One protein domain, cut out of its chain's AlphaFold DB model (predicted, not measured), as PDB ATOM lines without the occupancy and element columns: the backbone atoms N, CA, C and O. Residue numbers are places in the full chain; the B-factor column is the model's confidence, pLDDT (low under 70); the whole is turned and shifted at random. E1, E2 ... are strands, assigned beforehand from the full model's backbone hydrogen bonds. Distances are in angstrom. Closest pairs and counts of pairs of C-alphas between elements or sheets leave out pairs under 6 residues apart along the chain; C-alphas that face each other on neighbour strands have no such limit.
ATOM      1  N   LYS A  73     -19.518  20.263 -25.845       93.19
ATOM      2  CA  LYS A  73     -19.429  21.735 -25.787       93.19
ATOM      3  C   LYS A  73     -20.663  22.359 -25.148       93.19
ATOM      4  O   LYS A  73     -20.530  23.385 -24.498       93.19
ATOM      5  N   PHE A  74     -21.821  21.752 -25.376       95.50
ATOM      6  CA  PHE A  74     -23.081  22.148 -24.765       95.50
ATOM      7  C   PHE A  74     -23.051  21.894 -23.252       95.50
ATOM      8  O   PHE A  74     -23.236  22.826 -22.479       95.50
ATOM      9  N   GLU A  75     -22.684  20.682 -22.832       95.12
ATOM     10  CA  GLU A  75     -22.609  20.290 -21.415       95.12
ATOM     11  C   GLU A  75     -21.595  21.117 -20.617       95.12
ATOM     12  O   GLU A  75     -21.816  21.406 -19.447       95.12
ATOM     13  N   ALA A  76     -20.502  21.558 -21.248       95.19
ATOM     14  CA  ALA A  76     -19.490  22.392 -20.597       95.19
ATOM     15  C   ALA A  76     -20.001  23.780 -20.160       95.19
ATOM     16  O   ALA A  76     -19.287  24.480 -19.442       95.19
ATOM     17  N   LEU A  77     -21.186  24.195 -20.619       93.81
ATOM     18  CA  LEU A  77     -21.823  25.461 -20.245       93.81
ATOM     19  C   LEU A  77     -22.925  25.293 -19.195       93.81
ATOM     20  O   LEU A  77     -23.509  26.293 -18.789       93.81
ATOM     21  N   LEU A  78     -23.211  24.059 -18.775       94.31
ATOM     22  CA  LEU A  78     -24.255  23.762 -17.803       94.31
ATOM     23  C   LEU A  78     -23.649  23.704 -16.403       94.31
ATOM     24  O   LEU A  78     -22.630  23.051 -16.170       94.31
ATOM     25  N   SER A  79     -24.294  24.384 -15.465       93.06
ATOM     26  CA  SER A  79     -23.989  24.294 -14.038       93.06
ATOM     27  C   SER A  79     -24.673  23.088 -13.385       93.06
ATOM     28  O   SER A  79     -24.123  22.494 -12.457       93.06
ATOM     29  N   ALA A  80     -25.840  22.697 -13.906       94.88
ATOM     30  CA  ALA A  80     -26.560  21.479 -13.558       94.88
ATOM     31  C   ALA A  80     -27.345  20.957 -14.771       94.88
ATOM     32  O   ALA A  80     -27.729  21.721 -15.658       94.88
ATOM     33  N   SER A  81     -27.598  19.648 -14.805       97.31
ATOM     34  CA  SER A  81     -28.344  19.011 -15.891       97.31
ATOM     35  C   SER A  81     -29.109  17.777 -15.436       97.31
ATOM     36  O   SER A  81     -28.634  17.039 -14.569       97.31
ATOM     37  N   ILE A  82     -30.223  17.510 -16.110       97.94
ATOM     38  CA  ILE A  82     -30.921  16.225 -16.096       97.94
ATOM     39  C   ILE A  82     -30.733  15.589 -17.468       97.94
ATOM     40  O   ILE A  82     -30.873  16.251 -18.499       97.94
ATOM     41  N   VAL A  83     -30.383  14.306 -17.460       97.44
ATOM     42  CA  VAL A  83     -30.167  13.498 -18.658       97.44
ATOM     43  C   VAL A  83     -31.186  12.371 -18.643       97.44
ATOM     44  O   VAL A  83     -31.253  11.621 -17.673       97.44
ATOM     45  N   ASP A  84     -31.950  12.261 -19.720       97.12
ATOM     46  CA  ASP A  84     -32.872  11.166 -19.980       97.12
ATOM     47  C   ASP A  84     -32.332  10.344 -21.161       97.12
ATOM     48  O   ASP A  84     -32.498  10.742 -22.319       97.12
ATOM     49  N   PRO A  85     -31.602   9.249 -20.887       94.81
ATOM     50  CA  PRO A  85     -31.089   8.343 -21.909       94.81
ATOM     51  C   PRO A  85     -32.112   7.268 -22.308       94.81
ATOM     52  O   PRO A  85     -31.758   6.365 -23.054       94.81
ATOM     53  N   GLU A 116     -39.694  15.050 -15.589       97.88
ATOM     54  CA  GLU A 116     -38.881  16.260 -15.815       97.88
ATOM     55  C   GLU A 116     -39.135  16.926 -17.169       97.88
ATOM     56  O   GLU A 116     -38.664  18.026 -17.445       97.88
ATOM     57  N   THR A 117     -39.876  16.270 -18.055       98.25
ATOM     58  CA  THR A 117     -40.257  16.810 -19.360       98.25
ATOM     59  C   THR A 117     -41.653  16.322 -19.684       98.25
ATOM     60  O   THR A 117     -41.936  15.129 -19.586       98.25
ATOM     61  N   GLN A 118     -42.524  17.245 -20.080       98.50
ATOM     62  CA  GLN A 118     -43.825  16.875 -20.611       98.50
ATOM     63  C   GLN A 118     -43.680  16.553 -22.096       98.50
ATOM     64  O   GLN A 118     -43.321  17.418 -22.903       98.50
ATOM     65  N   TYR A 119     -43.983  15.306 -22.439       98.12
ATOM     66  CA  TYR A 119     -43.990  14.798 -23.803       98.12
ATOM     67  C   TYR A 119     -45.396  14.938 -24.392       98.12
ATOM     68  O   TYR A 119     -46.399  14.655 -23.737       98.12
ATOM     69  N   THR A 120     -45.487  15.412 -25.632       98.06
ATOM     70  CA  THR A 120     -46.744  15.485 -26.385       98.06
ATOM     71  C   THR A 120     -46.510  14.999 -27.803       98.06
ATOM     72  O   THR A 120     -45.875  15.697 -28.599       98.06
ATOM     73  N   SER A 121     -47.043  13.831 -28.152       96.12
ATOM     74  CA  SER A 121     -47.037  13.371 -29.538       96.12
ATOM     75  C   SER A 121     -48.064  14.161 -30.353       96.12
ATOM     76  O   SER A 121     -49.248  14.218 -30.019       96.12
ATOM     77  N   THR A 122     -47.613  14.790 -31.438       93.31
ATOM     78  CA  THR A 122     -48.435  15.710 -32.247       93.31
ATOM     79  C   THR A 122     -48.783  15.151 -33.623       93.31
ATOM     80  O   THR A 122     -49.797  15.545 -34.190       93.31
ATOM     81  N   GLY A 123     -47.981  14.219 -34.147       88.94
ATOM     82  CA  GLY A 123     -48.296  13.483 -35.374       88.94
ATOM     83  C   GLY A 123     -49.271  12.329 -35.139       88.94
ATOM     84  O   GLY A 123     -50.267  12.173 -35.839       88.94
ATOM     85  N   PHE A 124     -49.007  11.547 -34.093       91.56
ATOM     86  CA  PHE A 124     -49.797  10.376 -33.718       91.56
ATOM     87  C   PHE A 124     -50.202  10.505 -32.254       91.56
ATOM     88  O   PHE A 124     -49.431  10.154 -31.365       91.56
ATOM     89  N   VAL A 125     -51.381  11.073 -32.003       93.69
ATOM     90  CA  VAL A 125     -51.850  11.437 -30.654       93.69
ATOM     91  C   VAL A 125     -51.649  10.291 -29.659       93.69
ATOM     92  O   VAL A 125     -52.074   9.168 -29.928       93.69
ATOM     93  N   ASN A 126     -51.036  10.595 -28.507       95.81
ATOM     94  CA  ASN A 126     -50.743   9.628 -27.444       95.81
ATOM     95  C   ASN A 126     -49.951   8.400 -27.911       95.81
ATOM     96  O   ASN A 126     -50.143   7.325 -27.361       95.81
ATOM     97  N   ASN A 127     -49.096   8.523 -28.925       94.62
ATOM     98  CA  ASN A 127     -48.282   7.416 -29.420       94.62
ATOM     99  C   ASN A 127     -46.791   7.724 -29.264       94.62
ATOM    100  O   ASN A 127     -46.091   8.012 -30.235       94.62
ATOM    101  N   ASN A 145     -42.505   8.058 -36.917       80.56
ATOM    102  CA  ASN A 145     -42.483   9.027 -38.014       80.56
ATOM    103  C   ASN A 145     -43.217  10.338 -37.674       80.56
ATOM    104  O   ASN A 145     -43.321  11.255 -38.480       80.56
ATOM    105  N   GLY A 146     -43.777  10.429 -36.471       84.25
ATOM    106  CA  GLY A 146     -44.559  11.566 -36.025       84.25
ATOM    107  C   GLY A 146     -43.706  12.639 -35.377       84.25
ATOM    108  O   GLY A 146     -42.621  12.393 -34.848       84.25
ATOM    109  N   SER A 147     -44.238  13.850 -35.393       91.50
ATOM    110  CA  SER A 147     -43.696  14.974 -34.637       91.50
ATOM    111  C   SER A 147     -44.081  14.897 -33.162       91.50
ATOM    112  O   SER A 147     -45.124  14.344 -32.794       91.50
ATOM    113  N   TYR A 148     -43.296  15.555 -32.317       95.06
ATOM    114  CA  TYR A 148     -43.549  15.650 -30.883       95.06
ATOM    115  C   TYR A 148     -43.098  16.989 -30.322       95.06
ATOM    116  O   TYR A 148     -42.206  17.647 -30.857       95.06
ATOM    117  N   ARG A 149     -43.716  17.383 -29.212       97.62
ATOM    118  CA  ARG A 149     -43.343  18.560 -28.440       97.62
ATOM    119  C   ARG A 149     -42.844  18.143 -27.065       97.62
ATOM    120  O   ARG A 149     -43.512  17.392 -26.360       97.62
ATOM    121  N   LEU A 150     -41.689  18.681 -26.702       98.38
ATOM    122  CA  LEU A 150     -41.081  18.596 -25.382       98.38
ATOM    123  C   LEU A 150     -41.336  19.922 -24.667       98.38
ATOM    124  O   LEU A 150     -41.016  20.977 -25.216       98.38
ATOM    125  N   THR A 151     -41.933  19.884 -23.479       98.69
ATOM    126  CA  THR A 151     -42.246  21.083 -22.684       98.69
ATOM    127  C   THR A 151     -41.526  21.029 -21.342       98.69
ATOM    128  O   THR A 151     -41.506  19.985 -20.686       98.69
ATOM    129  N   PHE A 152     -40.947  22.160 -20.934       98.38
ATOM    130  CA  PHE A 152     -39.978  22.244 -19.833       98.38
ATOM    131  C   PHE A 152     -40.403  23.194 -18.704       98.38
ATOM    132  O   PHE A 152     -39.587  23.595 -17.881       98.38
ATOM    133  N   THR A 153     -41.674  23.579 -18.639       97.44
ATOM    134  CA  THR A 153     -42.187  24.540 -17.644       97.44
ATOM    135  C   THR A 153     -42.500  23.910 -16.281       97.44
ATOM    136  O   THR A 153     -42.985  24.591 -15.380       97.44
ATOM    137  N   SER A 154     -42.267  22.602 -16.123       95.31
ATOM    138  CA  SER A 154     -42.550  21.831 -14.904       95.31
ATOM    139  C   SER A 154     -41.365  20.991 -14.411       95.31
ATOM    140  O   SER A 154     -41.569  20.068 -13.629       95.31
ATOM    141  N   THR A 155     -40.145  21.274 -14.875       95.81
ATOM    142  CA  THR A 155     -38.922  20.576 -14.437       95.81
ATOM    143  C   THR A 155     -38.396  21.101 -13.098       95.81
ATOM    144  O   THR A 155     -38.578  22.273 -12.761       95.81
ATOM    145  N   SER A 156     -37.693  20.250 -12.350       97.06
ATOM    146  CA  SER A 156     -37.047  20.594 -11.079       97.06
ATOM    147  C   SER A 156     -35.811  21.493 -11.217       97.06
ATOM    148  O   SER A 156     -35.438  22.151 -10.244       97.06
ATOM    149  N   ILE A 157     -35.182  21.551 -12.398       94.25
ATOM    150  CA  ILE A 157     -33.966  22.356 -12.625       94.25
ATOM    151  C   ILE A 157     -34.231  23.691 -13.324       94.25
ATOM    152  O   ILE A 157     -33.312  24.490 -13.447       94.25
ATOM    153  N   GLY A 158     -35.452  23.935 -13.805       93.44
ATOM    154  CA  GLY A 158     -35.816  25.134 -14.562       93.44
ATOM    155  C   GLY A 158     -36.548  26.190 -13.735       93.44
ATOM    156  O   GLY A 158     -36.550  26.185 -12.505       93.44
ATOM    157  N   THR A 159     -37.198  27.107 -14.442       94.88
ATOM    158  CA  THR A 159     -38.196  28.026 -13.883       94.88
ATOM    159  C   THR A 159     -39.553  27.765 -14.553       94.88
ATOM    160  O   THR A 159     -39.616  27.010 -15.528       94.88
ATOM    161  N   PRO A 160     -40.658  28.374 -14.087       96.31
ATOM    162  CA  PRO A 160     -41.947  28.271 -14.779       96.31
ATOM    163  C   PRO A 160     -41.907  28.740 -16.244       96.31
ATOM    164  O   PRO A 160     -42.742  28.329 -17.044       96.31
ATOM    165  N   GLU A 161     -40.931  29.575 -16.606       96.25
ATOM    166  CA  GLU A 161     -40.685  30.050 -17.972       96.25
ATOM    167  C   GLU A 161     -39.898  29.047 -18.843       96.25
ATOM    168  O   GLU A 161     -39.781  29.251 -20.050       96.25
ATOM    169  N   GLY A 162     -39.360  27.968 -18.262       97.31
ATOM    170  CA  GLY A 162     -38.617  26.920 -18.964       97.31
ATOM    171  C   GLY A 162     -37.188  26.712 -18.454       97.31
ATOM    172  O   GLY A 162     -36.820  27.106 -17.344       97.31
ATOM    173  N   VAL A 163     -36.351  26.092 -19.286       97.44
ATOM    174  CA  VAL A 163     -34.947  25.760 -18.965       97.44
ATOM    175  C   VAL A 163     -33.967  26.702 -19.659       97.44
ATOM    176  O   VAL A 163     -34.294  27.318 -20.665       97.44
ATOM    177  N   PHE A 164     -32.747  26.848 -19.138       96.44
ATOM    178  CA  PHE A 164     -31.705  27.630 -19.829       96.44
ATOM    179  C   PHE A 164     -31.214  26.933 -21.098       96.44
ATOM    180  O   PHE A 164     -30.866  27.586 -22.083       96.44
ATOM    181  N   ALA A 165     -31.163  25.603 -21.045       97.50
ATOM    182  CA  ALA A 165     -30.550  24.771 -22.053       97.50
ATOM    183  C   ALA A 165     -31.366  23.500 -22.284       97.50
ATOM    184  O   ALA A 165     -31.828  22.871 -21.331       97.50
ATOM    185  N   ALA A 166     -31.486  23.100 -23.546       98.44
ATOM    186  CA  ALA A 166     -32.067  21.827 -23.948       98.44
ATOM    187  C   ALA A 166     -31.276  21.260 -25.130       98.44
ATOM    188  O   ALA A 166     -30.845  22.003 -26.011       98.44
ATOM    189  N   GLY A 167     -31.064  19.951 -25.156       96.94
ATOM    190  CA  GLY A 167     -30.326  19.294 -26.221       96.94
ATOM    191  C   GLY A 167     -30.688  17.831 -26.360       96.94
ATOM    192  O   GLY A 167     -31.143  17.195 -25.416       96.94
ATOM    193  N   VAL A 168     -30.493  17.308 -27.561       94.44
ATOM    194  CA  VAL A 168     -30.877  15.956 -27.941       94.44
ATOM    195  C   VAL A 168     -29.737  15.291 -28.695       94.44
ATOM    196  O   VAL A 168     -29.049  15.919 -29.510       94.44
ATOM    197  N   VAL A 169     -29.533  14.007 -28.423       91.94
ATOM    198  CA  VAL A 169     -28.760  13.133 -29.304       91.94
ATOM    199  C   VAL A 169     -29.752  12.529 -30.284       91.94
ATOM    200  O   VAL A 169     -30.633  11.767 -29.891       91.94
ATOM    201  N   VAL A 170     -29.638  12.920 -31.548       87.94
ATOM    202  CA  VAL A 170     -30.464  12.403 -32.636       87.94
ATOM    203  C   VAL A 170     -30.092  10.936 -32.844       87.94
ATOM    204  O   VAL A 170     -28.917  10.571 -32.856       87.94
ATOM    205  N   ALA A 171     -31.089  10.066 -32.953       83.25
ATOM    206  CA  ALA A 171     -30.842   8.637 -33.060       83.25
ATOM    207  C   ALA A 171     -30.213   8.264 -34.409       83.25
ATOM    208  O   ALA A 171     -30.520   8.871 -35.437       83.25
ATOM    209  N   ALA A 172     -29.419   7.188 -34.409       69.00
ATOM    210  CA  ALA A 172     -28.778   6.630 -35.599       69.00
ATOM    211  C   ALA A 172     -29.756   5.981 -36.612       69.00
ATOM    212  O   ALA A 172     -29.359   5.443 -37.640       69.00
ATOM    213  N   GLU A 173     -31.062   6.080 -36.383       64.94
ATOM    214  CA  GLU A 173     -32.093   5.666 -37.341       64.94
ATOM    215  C   GLU A 173     -33.032   6.821 -37.734       64.94
ATOM    216  O   GLU A 173     -34.033   6.607 -38.414       64.94
ATOM    217  N   ALA A 174     -32.735   8.054 -37.304       64.31
ATOM    218  CA  ALA A 174     -33.446   9.235 -37.770       64.31
ATOM    219  C   ALA A 174     -33.115   9.505 -39.248       64.31
ATOM    220  O   ALA A 174     -31.964   9.777 -39.595       64.31
ATOM    221  N   GLU A 175     -34.118   9.426 -40.116       60.78
ATOM    222  CA  GLU A 175     -34.015   9.640 -41.561       60.78
ATOM    223  C   GLU A 175     -34.949  10.780 -41.977       60.78
ATOM    224  O   GLU A 175     -36.024  10.950 -41.403       60.78
ATOM    225  N   GLY A 176     -34.581  11.566 -42.990       56.25
ATOM    226  CA  GLY A 176     -35.509  12.549 -43.544       56.25
ATOM    227  C   GLY A 176     -34.977  13.296 -44.758       56.25
ATOM    228  O   GLY A 176     -34.054  14.099 -44.656       56.25
ATOM    229  N   VAL A 177     -35.635  13.110 -45.905       47.81
ATOM    230  CA  VAL A 177     -35.374  13.851 -47.160       47.81
ATOM    231  C   VAL A 177     -35.737  15.344 -47.028       47.81
ATOM    232  O   VAL A 177     -35.274  16.170 -47.813       47.81
ATOM    233  N   PHE A 178     -36.526  15.704 -46.006       55.53
ATOM    234  CA  PHE A 178     -37.093  17.046 -45.820       55.53
ATOM    235  C   PHE A 178     -36.536  17.839 -44.626       55.53
ATOM    236  O   PHE A 178     -36.868  19.012 -44.497       55.53
ATOM    237  N   GLY A 179     -35.653  17.247 -43.810       74.25
ATOM    238  CA  GLY A 179     -35.031  17.899 -42.648       74.25
ATOM    239  C   GLY A 179     -36.000  18.164 -41.486       74.25
ATOM    240  O   GLY A 179     -37.051  18.775 -41.658       74.25
ATOM    241  N   THR A 180     -35.649  17.708 -40.287       85.25
ATOM    242  CA  THR A 180     -36.411  18.007 -39.066       85.25
ATOM    243  C   THR A 180     -36.163  19.452 -38.637       85.25
ATOM    244  O   THR A 180     -35.019  19.917 -38.638       85.25
ATOM    245  N   ILE A 181     -37.223  20.157 -38.241       90.56
ATOM    246  CA  ILE A 181     -37.143  21.490 -37.639       90.56
ATOM    247  C   ILE A 181     -37.393  21.378 -36.138       90.56
ATOM    248  O   ILE A 181     -38.341  20.725 -35.699       90.56
ATOM    249  N   ALA A 182     -36.546  22.046 -35.358       94.44
ATOM    250  CA  ALA A 182     -36.805  22.351 -33.962       94.44
ATOM    251  C   ALA A 182     -37.477  23.727 -33.891       94.44
ATOM    252  O   ALA A 182     -36.807  24.759 -34.012       94.44
ATOM    253  N   PHE A 183     -38.800  23.737 -33.724       97.06
ATOM    254  CA  PHE A 183     -39.574  24.948 -33.462       97.06
ATOM    255  C   PHE A 183     -39.543  25.238 -31.961       97.06
ATOM    256  O   PHE A 183     -40.118  24.501 -31.155       97.06
ATOM    257  N   VAL A 184     -38.821  26.285 -31.579       98.38
ATOM    258  CA  VAL A 184     -38.563  26.648 -30.187       98.38
ATOM    259  C   VAL A 184     -39.545  27.727 -29.767       98.38
ATOM    260  O   VAL A 184     -39.662  28.749 -30.436       98.38
ATOM    261  N   THR A 185     -40.222  27.524 -28.637       98.25
ATOM    262  CA  THR A 185     -40.971  28.583 -27.946       98.25
ATOM    263  C   THR A 185     -40.244  28.943 -26.661       98.25
ATOM    264  O   THR A 185     -39.928  28.058 -25.858       98.25
ATOM    265  N   TYR A 186     -39.989  30.232 -26.466       97.81
ATOM    266  CA  TYR A 186     -39.295  30.743 -25.291       97.81
ATOM    267  C   TYR A 186     -40.259  31.161 -24.178       97.81
ATOM    268  O   TYR A 186     -41.465  31.298 -24.394       97.81
ATOM    269  N   GLY A 187     -39.719  31.399 -22.984       95.88
ATOM    270  CA  GLY A 187     -40.474  31.836 -21.812       95.88
ATOM    271  C   GLY A 187     -41.180  33.186 -21.974       95.88
ATOM    272  O   GLY A 187     -42.199  33.429 -21.333       95.88
ATOM    273  N   ASP A 188     -40.687  34.051 -22.866       94.62
ATOM    274  CA  ASP A 188     -41.335  35.320 -23.231       94.62
ATOM    275  C   ASP A 188     -42.410  35.175 -24.330       94.62
ATOM    276  O   ASP A 188     -43.021  36.166 -24.736       94.62
ATOM    277  N   GLY A 189     -42.648  33.951 -24.813       95.56
ATOM    278  CA  GLY A 189     -43.595  33.635 -25.881       95.56
ATOM    279  C   GLY A 189     -43.081  33.908 -27.297       95.56
ATOM    280  O   GLY A 189     -43.803  33.627 -28.255       95.56
ATOM    281  N   SER A 190     -41.859  34.431 -27.458       96.06
ATOM    282  CA  SER A 190     -41.213  34.496 -28.773       96.06
ATOM    283  C   SER A 190     -40.879  33.093 -29.284       96.06
ATOM    284  O   SER A 190     -40.843  32.120 -28.522       96.06
ATOM    285  N   THR A 191     -40.650  32.978 -30.591       97.31
ATOM    286  CA  THR A 191     -40.388  31.699 -31.251       97.31
ATOM    287  C   THR A 191     -39.268  31.828 -32.265       97.31
ATOM    288  O   THR A 191     -39.224  32.827 -32.981       97.31
ATOM    289  N   ASP A 192     -38.435  30.798 -32.374       97.25
ATOM    290  CA  ASP A 192     -37.402  30.669 -33.404       97.25
ATOM    291  C   ASP A 192     -37.398  29.236 -33.968       97.25
ATOM    292  O   ASP A 192     -37.856  28.292 -33.320       97.25
ATOM    293  N   GLU A 193     -36.876  29.061 -35.181       95.94
ATOM    294  CA  GLU A 193     -36.785  27.762 -35.854       95.94
ATOM    295  C   GLU A 193     -35.348  27.438 -36.226       95.94
ATOM    296  O   GLU A 193     -34.637  28.259 -36.812       95.94
ATOM    297  N   PHE A 194     -34.937  26.203 -35.940       93.19
ATOM    298  CA  PHE A 194     -33.593  25.738 -36.248       93.19
ATOM    299  C   PHE A 194     -33.633  24.399 -36.980       93.19
ATOM    300  O   PHE A 194     -34.392  23.508 -36.588       93.19
ATOM    301  N   PRO A 195     -32.791  24.208 -38.010       89.75
ATOM    302  CA  PRO A 195     -32.615  22.892 -38.594       89.75
ATOM    303  C   PRO A 195     -31.957  21.962 -37.569       89.75
ATOM    304  O   PRO A 195     -30.952  22.320 -36.943       89.75
ATOM    305  N   VAL A 196     -32.508  20.760 -37.424       86.88
ATOM    306  CA  VAL A 196     -31.876  19.672 -36.680       86.88
ATOM    307  C   VAL A 196     -30.958  18.921 -37.653       86.88
ATOM    308  O   VAL A 196     -31.405  18.580 -38.750       86.88
ATOM    309  N   PRO A 197     -29.674  18.703 -37.311       78.25
ATOM    310  CA  PRO A 197     -28.762  17.922 -38.135       78.25
ATOM    311  C   PRO A 197     -29.326  16.522 -38.365       78.25
ATOM    312  O   PRO A 197     -29.864  15.895 -37.448       78.25
ATOM    313  N   ASP A 198     -29.187  16.040 -39.596       70.50
ATOM    314  CA  ASP A 198     -29.421  14.636 -39.893       70.50
ATOM    315  C   ASP A 198     -28.163  13.827 -39.536       70.50
ATOM    316  O   ASP A 198     -27.089  14.362 -39.240       70.50
ATOM    317  N   GLN A 199     -28.279  12.506 -39.550       64.75
ATOM    318  CA  GLN A 199     -27.147  11.640 -39.233       64.75
ATOM    319  C   GLN A 199     -25.969  11.726 -40.205       64.75
ATOM    320  O   GLN A 199     -24.862  11.301 -39.870       64.75
ATOM    321  N   SER A 200     -26.177  12.253 -41.414       60.38
ATOM    322  CA  SER A 200     -25.098  12.375 -42.394       60.38
ATOM    323  C   SER A 200     -24.058  13.429 -41.988       60.38
ATOM    324  O   SER A 200     -22.978  13.488 -42.582       60.38
ATOM    325  N   ASP A 201     -24.335  14.213 -40.937       59.62
ATOM    326  CA  ASP A 201     -23.464  15.275 -40.431       59.62
ATOM    327  C   ASP A 201     -22.337  14.796 -39.474       59.62
ATOM    328  O   ASP A 201     -21.503  15.613 -39.060       59.62
ATOM    329  N   GLY A 202     -22.225  13.489 -39.178       59.12
ATOM    330  CA  GLY A 202     -21.032  12.863 -38.568       59.12
ATOM    331  C   GLY A 202     -21.283  11.986 -37.329       59.12
ATOM    332  O   GLY A 202     -22.415  11.663 -37.000       59.12
ATOM    333  N   GLU A 203     -20.203  11.600 -36.633       59.31
ATOM    334  CA  GLU A 203     -20.262  10.804 -35.392       59.31
ATOM    335  C   GLU A 203     -20.920  11.618 -34.252       59.31
ATOM    336  O   GLU A 203     -20.492  12.751 -33.969       59.31
ATOM    337  N   ASP A 204     -21.965  11.039 -33.641       68.00
ATOM    338  CA  ASP A 204     -22.917  11.618 -32.674       68.00
ATOM    339  C   ASP A 204     -23.663  12.871 -33.176       68.00
ATOM    340  O   ASP A 204     -23.262  14.003 -32.854       68.00
ATOM    341  N   PRO A 205     -24.762  12.713 -33.945       84.94
ATOM    342  CA  PRO A 205     -25.577  13.840 -34.377       84.94
ATOM    343  C   PRO A 205     -26.275  14.446 -33.155       84.94
ATOM    344  O   PRO A 205     -27.241  13.921 -32.612       84.94
ATOM    345  N   PHE A 206     -25.733  15.562 -32.679       90.88
ATOM    346  CA  PHE A 206     -26.241  16.292 -31.527       90.88
ATOM    347  C   PHE A 206     -26.826  17.624 -31.974       90.88
ATOM    348  O   PHE A 206     -26.222  18.331 -32.784       90.88
ATOM    349  N   TRP A 207     -27.949  17.999 -31.374       93.44
ATOM    350  CA  TRP A 207     -28.516  19.334 -31.482       93.44
ATOM    351  C   TRP A 207     -28.796  19.866 -30.086       93.44
ATOM    352  O   TRP A 207     -29.452  19.203 -29.293       93.44
ATOM    353  N   GLY A 208     -28.306  21.058 -29.772       96.12
ATOM    354  CA  GLY A 208     -28.595  21.707 -28.499       96.12
ATOM    355  C   GLY A 208     -28.749  23.205 -28.647       96.12
ATOM    356  O   GLY A 208     -28.153  23.813 -29.537       96.12
ATOM    357  N   ILE A 209     -29.525  23.792 -27.749       97.75
ATOM    358  CA  ILE A 209     -29.834  25.212 -27.693       97.75
ATOM    359  C   ILE A 209     -29.630  25.740 -26.276       97.75
ATOM    360  O   ILE A 209     -29.985  25.087 -25.296       97.75
ATOM    361  N   ILE A 210     -29.066  26.942 -26.186       96.38
ATOM    362  CA  ILE A 210     -28.985  27.736 -24.960       96.38
ATOM    363  C   ILE A 210     -29.555  29.125 -25.246       96.38
ATOM    364  O   ILE A 210     -29.177  29.744 -26.248       96.38
ATOM    365  N   ASP A 211     -30.427  29.620 -24.365       95.19
ATOM    366  CA  ASP A 211     -31.014  30.958 -24.489       95.19
ATOM    367  C   ASP A 211     -31.450  31.545 -23.132       95.19
ATOM    368  O   ASP A 211     -32.046  30.861 -22.296       95.19
ATOM    369  N   CYS A 212     -31.196  32.842 -22.920       92.88
ATOM    370  CA  CYS A 212     -31.616  33.541 -21.700       92.88
ATOM    371  C   CYS A 212     -33.121  33.784 -21.602       92.88
ATOM    372  O   CYS A 212     -33.619  33.981 -20.492       92.88
ATOM    373  N   ARG A 213     -33.849  33.766 -22.722       94.12
ATOM    374  CA  ARG A 213     -35.317  33.856 -22.729       94.12
ATOM    375  C   ARG A 213     -35.982  32.617 -22.119       94.12
ATOM    376  O   ARG A 213     -37.192  32.638 -21.924       94.12
ATOM    377  N   ARG A 214     -35.184  31.588 -21.784       95.19
ATOM    378  CA  ARG A 214     -35.585  30.245 -21.346       95.19
ATOM    379  C   ARG A 214     -36.320  29.497 -22.448       95.19
ATOM    380  O   ARG A 214     -37.170  30.047 -23.135       95.19
ATOM    381  N   ILE A 215     -35.986  28.233 -22.632       98.12
ATOM    382  CA  ILE A 215     -36.649  27.340 -23.574       98.12
ATOM    383  C   ILE A 215     -37.865  26.755 -22.857       98.12
ATOM    384  O   ILE A 215     -37.716  25.908 -21.974       98.12
ATOM    385  N   ALA A 216     -39.060  27.219 -23.220       98.38
ATOM    386  CA  ALA A 216     -40.313  26.725 -22.656       98.38
ATOM    387  C   ALA A 216     -40.735  25.409 -23.323       98.38
ATOM    388  O   ALA A 216     -41.161  24.473 -22.644       98.38
ATOM    389  N   SER A 217     -40.584  25.316 -24.649       98.62
ATOM    390  CA  SER A 217     -40.804  24.069 -25.385       98.62
ATOM    391  C   SER A 217     -39.993  23.983 -26.677       98.62
ATOM    392  O   SER A 217     -39.604  25.000 -27.254       98.62
ATOM    393  N   ILE A 218     -39.766  22.749 -27.129       98.19
ATOM    394  CA  ILE A 218     -39.231  22.427 -28.453       98.19
ATOM    395  C   ILE A 218     -40.207  21.474 -29.130       98.19
ATOM    396  O   ILE A 218     -40.495  20.395 -28.610       98.19
ATOM    397  N   HIS A 219     -40.701  21.854 -30.301       96.31
ATOM    398  CA  HIS A 219     -41.474  20.979 -31.169       96.31
ATOM    399  C   HIS A 219     -40.571  20.470 -32.291       96.31
ATOM    400  O   HIS A 219     -40.144  21.237 -33.148       96.31
ATOM    401  N   MET A 220     -40.281  19.171 -32.257       92.69
ATOM    402  CA  MET A 220     -39.585  18.453 -33.320       92.69
ATOM    403  C   MET A 220     -40.604  18.060 -34.386       92.69
ATOM    404  O   MET A 220     -41.486  17.232 -34.129       92.69
ATOM    405  N   GLY A 221     -40.535  18.694 -35.554       90.44
ATOM    406  CA  GLY A 221     -41.537  18.528 -36.601       90.44
ATOM    407  C   GLY A 221     -41.206  19.284 -37.880       90.44
ATOM    408  O   GLY A 221     -40.041  19.453 -38.247       90.44
ATOM    409  N   LEU A 222     -42.259  19.730 -38.563       88.69
ATOM    410  CA  LEU A 222     -42.165  20.587 -39.740       88.69
ATOM    411  C   LEU A 222     -42.070  22.065 -39.323       88.69
ATOM    412  O   LEU A 222     -42.292  22.423 -38.163       88.69
ATOM    413  N   ALA A 223     -41.768  22.934 -40.289       89.88
ATOM    414  CA  ALA A 223     -41.743  24.383 -40.085       89.88
ATOM    415  C   ALA A 223     -43.048  24.901 -39.445       89.88
ATOM    416  O   ALA A 223     -44.137  24.371 -39.690       89.88
ATOM    417  N   GLY A 224     -42.938  25.933 -38.611       91.00
ATOM    418  CA  GLY A 224     -44.039  26.513 -37.840       91.00
ATOM    419  C   GLY A 224     -44.555  25.638 -36.694       91.00
ATOM    420  O   GLY A 224     -45.647  25.899 -36.193       91.00
ATOM    421  N   GLY A 225     -43.838  24.570 -36.323       87.75
ATOM    422  CA  GLY A 225     -44.345  23.570 -35.378       87.75
ATOM    423  C   GLY A 225     -45.513  22.764 -35.957       87.75
ATOM    424  O   GLY A 225     -46.383  22.291 -35.225       87.75
ATOM    425  N   ALA A 226     -45.588  22.637 -37.284       90.25
ATOM    426  CA  ALA A 226     -46.622  21.829 -37.912       90.25
ATOM    427  C   ALA A 226     -46.370  20.331 -37.650       90.25
ATOM    428  O   ALA A 226     -45.215  19.878 -37.668       90.25
ATOM    429  N   PRO A 227     -47.433  19.542 -37.404       89.25
ATOM    430  CA  PRO A 227     -47.270  18.128 -37.136       89.25
ATOM    431  C   PRO A 227     -46.849  17.369 -38.396       89.25
ATOM    432  O   PRO A 227     -47.335  17.664 -39.490       89.25
ATOM    433  N   ASN A 228     -46.002  16.351 -38.234       86.44
ATOM    434  CA  ASN A 228     -45.791  15.345 -39.269       86.44
ATOM    435  C   ASN A 228     -46.679  14.133 -38.984       86.44
ATOM    436  O   ASN A 228     -46.574  13.540 -37.914       86.44
ATOM    437  N   ILE A 229     -47.531  13.773 -39.941       84.81
ATOM    438  CA  ILE A 229     -48.394  12.581 -39.889       84.81
ATOM    439  C   ILE A 229     -47.998  11.537 -40.938       84.81
ATOM    440  O   ILE A 229     -48.633  10.489 -41.032       84.81
ATOM    441  N   ASP A 230     -46.993  11.846 -41.758       77.62
ATOM    442  CA  ASP A 230     -46.559  10.996 -42.857       77.62
ATOM    443  C   ASP A 230     -45.592   9.926 -42.342       77.62
ATOM    444  O   ASP A 230     -44.535  10.236 -41.784       77.62
ATOM    445  N   ASN A 231     -45.976   8.664 -42.522       68.25
ATOM    446  CA  ASN A 231     -45.241   7.493 -42.067       68.25
ATOM    447  C   ASN A 231     -44.046   7.116 -42.957       68.25
ATOM    448  O   ASN A 231     -43.298   6.218 -42.579       68.25
ATOM    449  N   ASP A 232     -43.863   7.768 -44.107       63.91
ATOM    450  CA  ASP A 232     -42.856   7.361 -45.095       63.91
ATOM    451  C   ASP A 232     -41.727   8.394 -45.269       63.91
ATOM    452  O   ASP A 232     -40.788   8.169 -46.035       63.91
ATOM    453  N   VAL A 233     -41.810   9.550 -44.594       60.12
ATOM    454  CA  VAL A 233     -41.062  10.743 -45.027       60.12
ATOM    455  C   VAL A 233     -40.036  11.263 -44.015       60.12
ATOM    456  O   VAL A 233     -39.010  11.819 -44.434       60.12
ATOM    457  N   GLN A 234     -40.252  11.080 -42.707       66.06
ATOM    458  CA  GLN A 234     -39.318  11.535 -41.670       66.06
ATOM    459  C   GLN A 234     -39.409  10.697 -40.395       66.06
ATOM    460  O   GLN A 234     -40.432  10.718 -39.717       66.06
ATOM    461  N   ARG A 235     -38.298  10.074 -40.000       74.31
ATOM    462  CA  ARG A 235     -38.142   9.448 -38.687       74.31
ATOM    463  C   ARG A 235     -37.479  10.433 -37.732       74.31
ATOM    464  O   ARG A 235     -36.280  10.684 -37.807       74.31
ATOM    465  N   MET A 236     -38.271  10.997 -36.824       81.75
ATOM    466  CA  MET A 236     -37.784  11.858 -35.744       81.75
ATOM    467  C   MET A 236     -37.582  11.021 -34.490       81.75
ATOM    468  O   MET A 236     -38.543  10.612 -33.838       81.75
ATOM    469  N   ALA A 237     -36.322  10.754 -34.169       87.88
ATOM    470  CA  ALA A 237     -35.952   9.881 -33.072       87.88
ATOM    471  C   ALA A 237     -34.721  10.421 -32.339       87.88
ATOM    472  O   ALA A 237     -33.831  11.012 -32.957       87.88
ATOM    473  N   GLN A 238     -34.671  10.210 -31.027       90.25
ATOM    474  CA  GLN A 238     -33.568  10.637 -30.169       90.25
ATOM    475  C   GLN A 238     -33.217   9.544 -29.162       90.25
ATOM    476  O   GLN A 238     -34.100   8.881 -28.623       90.25
ATOM    477  N   SER A 239     -31.926   9.360 -28.910       91.00
ATOM    478  CA  SER A 239     -31.409   8.399 -27.929       91.00
ATOM    479  C   SER A 239     -31.079   9.048 -26.587       91.00
ATOM    480  O   SER A 239     -30.780   8.372 -25.611       91.00
ATOM    481  N   THR A 240     -31.085  10.379 -26.509       94.12
ATOM    482  CA  THR A 240     -30.881  11.092 -25.246       94.12
ATOM    483  C   THR A 240     -31.517  12.469 -25.313       94.12
ATOM    484  O   THR A 240     -31.306  13.187 -26.292       94.12
ATOM    485  N   LEU A 241     -32.206  12.866 -24.246       97.31
ATOM    486  CA  LEU A 241     -32.593  14.246 -23.960       97.31
ATOM    487  C   LEU A 241     -31.749  14.787 -22.797       97.31
ATOM    488  O   LEU A 241     -31.491  14.098 -21.815       97.31
ATOM    489  N   ILE A 242     -31.310  16.036 -22.912       98.31
ATOM    490  CA  ILE A 242     -30.559  16.760 -21.888       98.31
ATOM    491  C   ILE A 242     -31.248  18.100 -21.670       98.31
ATOM    492  O   ILE A 242     -31.421  18.864 -22.618       98.31
ATOM    493  N   ILE A 243     -31.587  18.413 -20.425       98.31
ATOM    494  CA  ILE A 243     -32.036  19.748 -20.013       98.31
ATOM    495  C   ILE A 243     -31.089  20.288 -18.942       98.31
ATOM    496  O   ILE A 243     -30.516  19.515 -18.173       98.31
ATOM    497  N   GLY A 244     -30.881  21.603 -18.899       96.19
ATOM    498  CA  GLY A 244     -29.888  22.199 -18.006       96.19
ATOM    499  C   GLY A 244     -30.105  23.667 -17.659       96.19
ATOM    500  O   GLY A 244     -30.905  24.367 -18.295       96.19
ATOM    501  N   VAL A 245     -29.345  24.108 -16.650       90.50
ATOM    502  CA  VAL A 245     -29.210  25.498 -16.173       90.50
ATOM    503  C   VAL A 245     -27.779  25.935 -15.975       90.50
ATOM    504  O   VAL A 245     -26.920  25.090 -15.636       90.50
TER     505      VAL A 245
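This is residues 73 to 85, 116 to 127 and 145 to 245 of the 245 residues of the protein "Hypothetical protein" of Symbiodinium pilosum (UniProt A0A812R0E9). One twisted sheet folds over at the sharply bent strand E7 into two layers, partly face to face like a sandwich: E1, E8, E4 and the first part of E7 make one, and the rest of E7 with E2, E3, E5 and E6 the other. The printed part has 126 residues, with strands E1 to E8 in that order along the chain and no named helix; it is all strand, though under half of the residues, 55, are in named elements. The sheet is branched, its neighbour pairs antiparallel. The whole is compact, with a radius of gyration of the C-alphas of 13.7 A and spans of 39 by 30 by 23 A.

E1, residues 81 to 84, is an edge strand beside E8, residues 237 to 244, with N 84 and O 241 2.8 A apart. E2, residues 118 to 121, is the edge neighbour of E3, residues 148 to 151: N 149 to O 120, 2.8 A. E4, residues 163 to 170, has E8 on one side, N 167 to O 242 2.8 A, and E7, residues 206 to 221, on the other, N 168 to O 207 2.8 A. E7 bends by 145 degrees at residue 212. E3 and E4 lie on one side of E7 and E5, residues 181 to 186, on the other: N 150 to O 218 and N 219 to O 183, each 2.8 A. E5 and edge strand E6, residues 191 to 195, form a hairpin: N 184 to O 192, 2.8 A. E1 and E7 are apart.

C-alpha 81 begins E1 at (-28.344, 19.011, -15.891). E4 measures 19.6 A, E5 15.6 A, E7 16.3 A and E8 20.4 A. E8 ends with C-alpha 244 at (-29.888, 22.199, -18.006).

The farthest C-alphas, Ser 79 and Asp 232, are 40.1 A apart. Cuts leave C-alpha gaps of 12.7 A from 85 to 116 and 10.5 A from 127 to 145. Links E3 to E4 and E7 to E8 are long. Residues 172 to 178, 199 to 204 and 231 to 234 have pLDDT under 70.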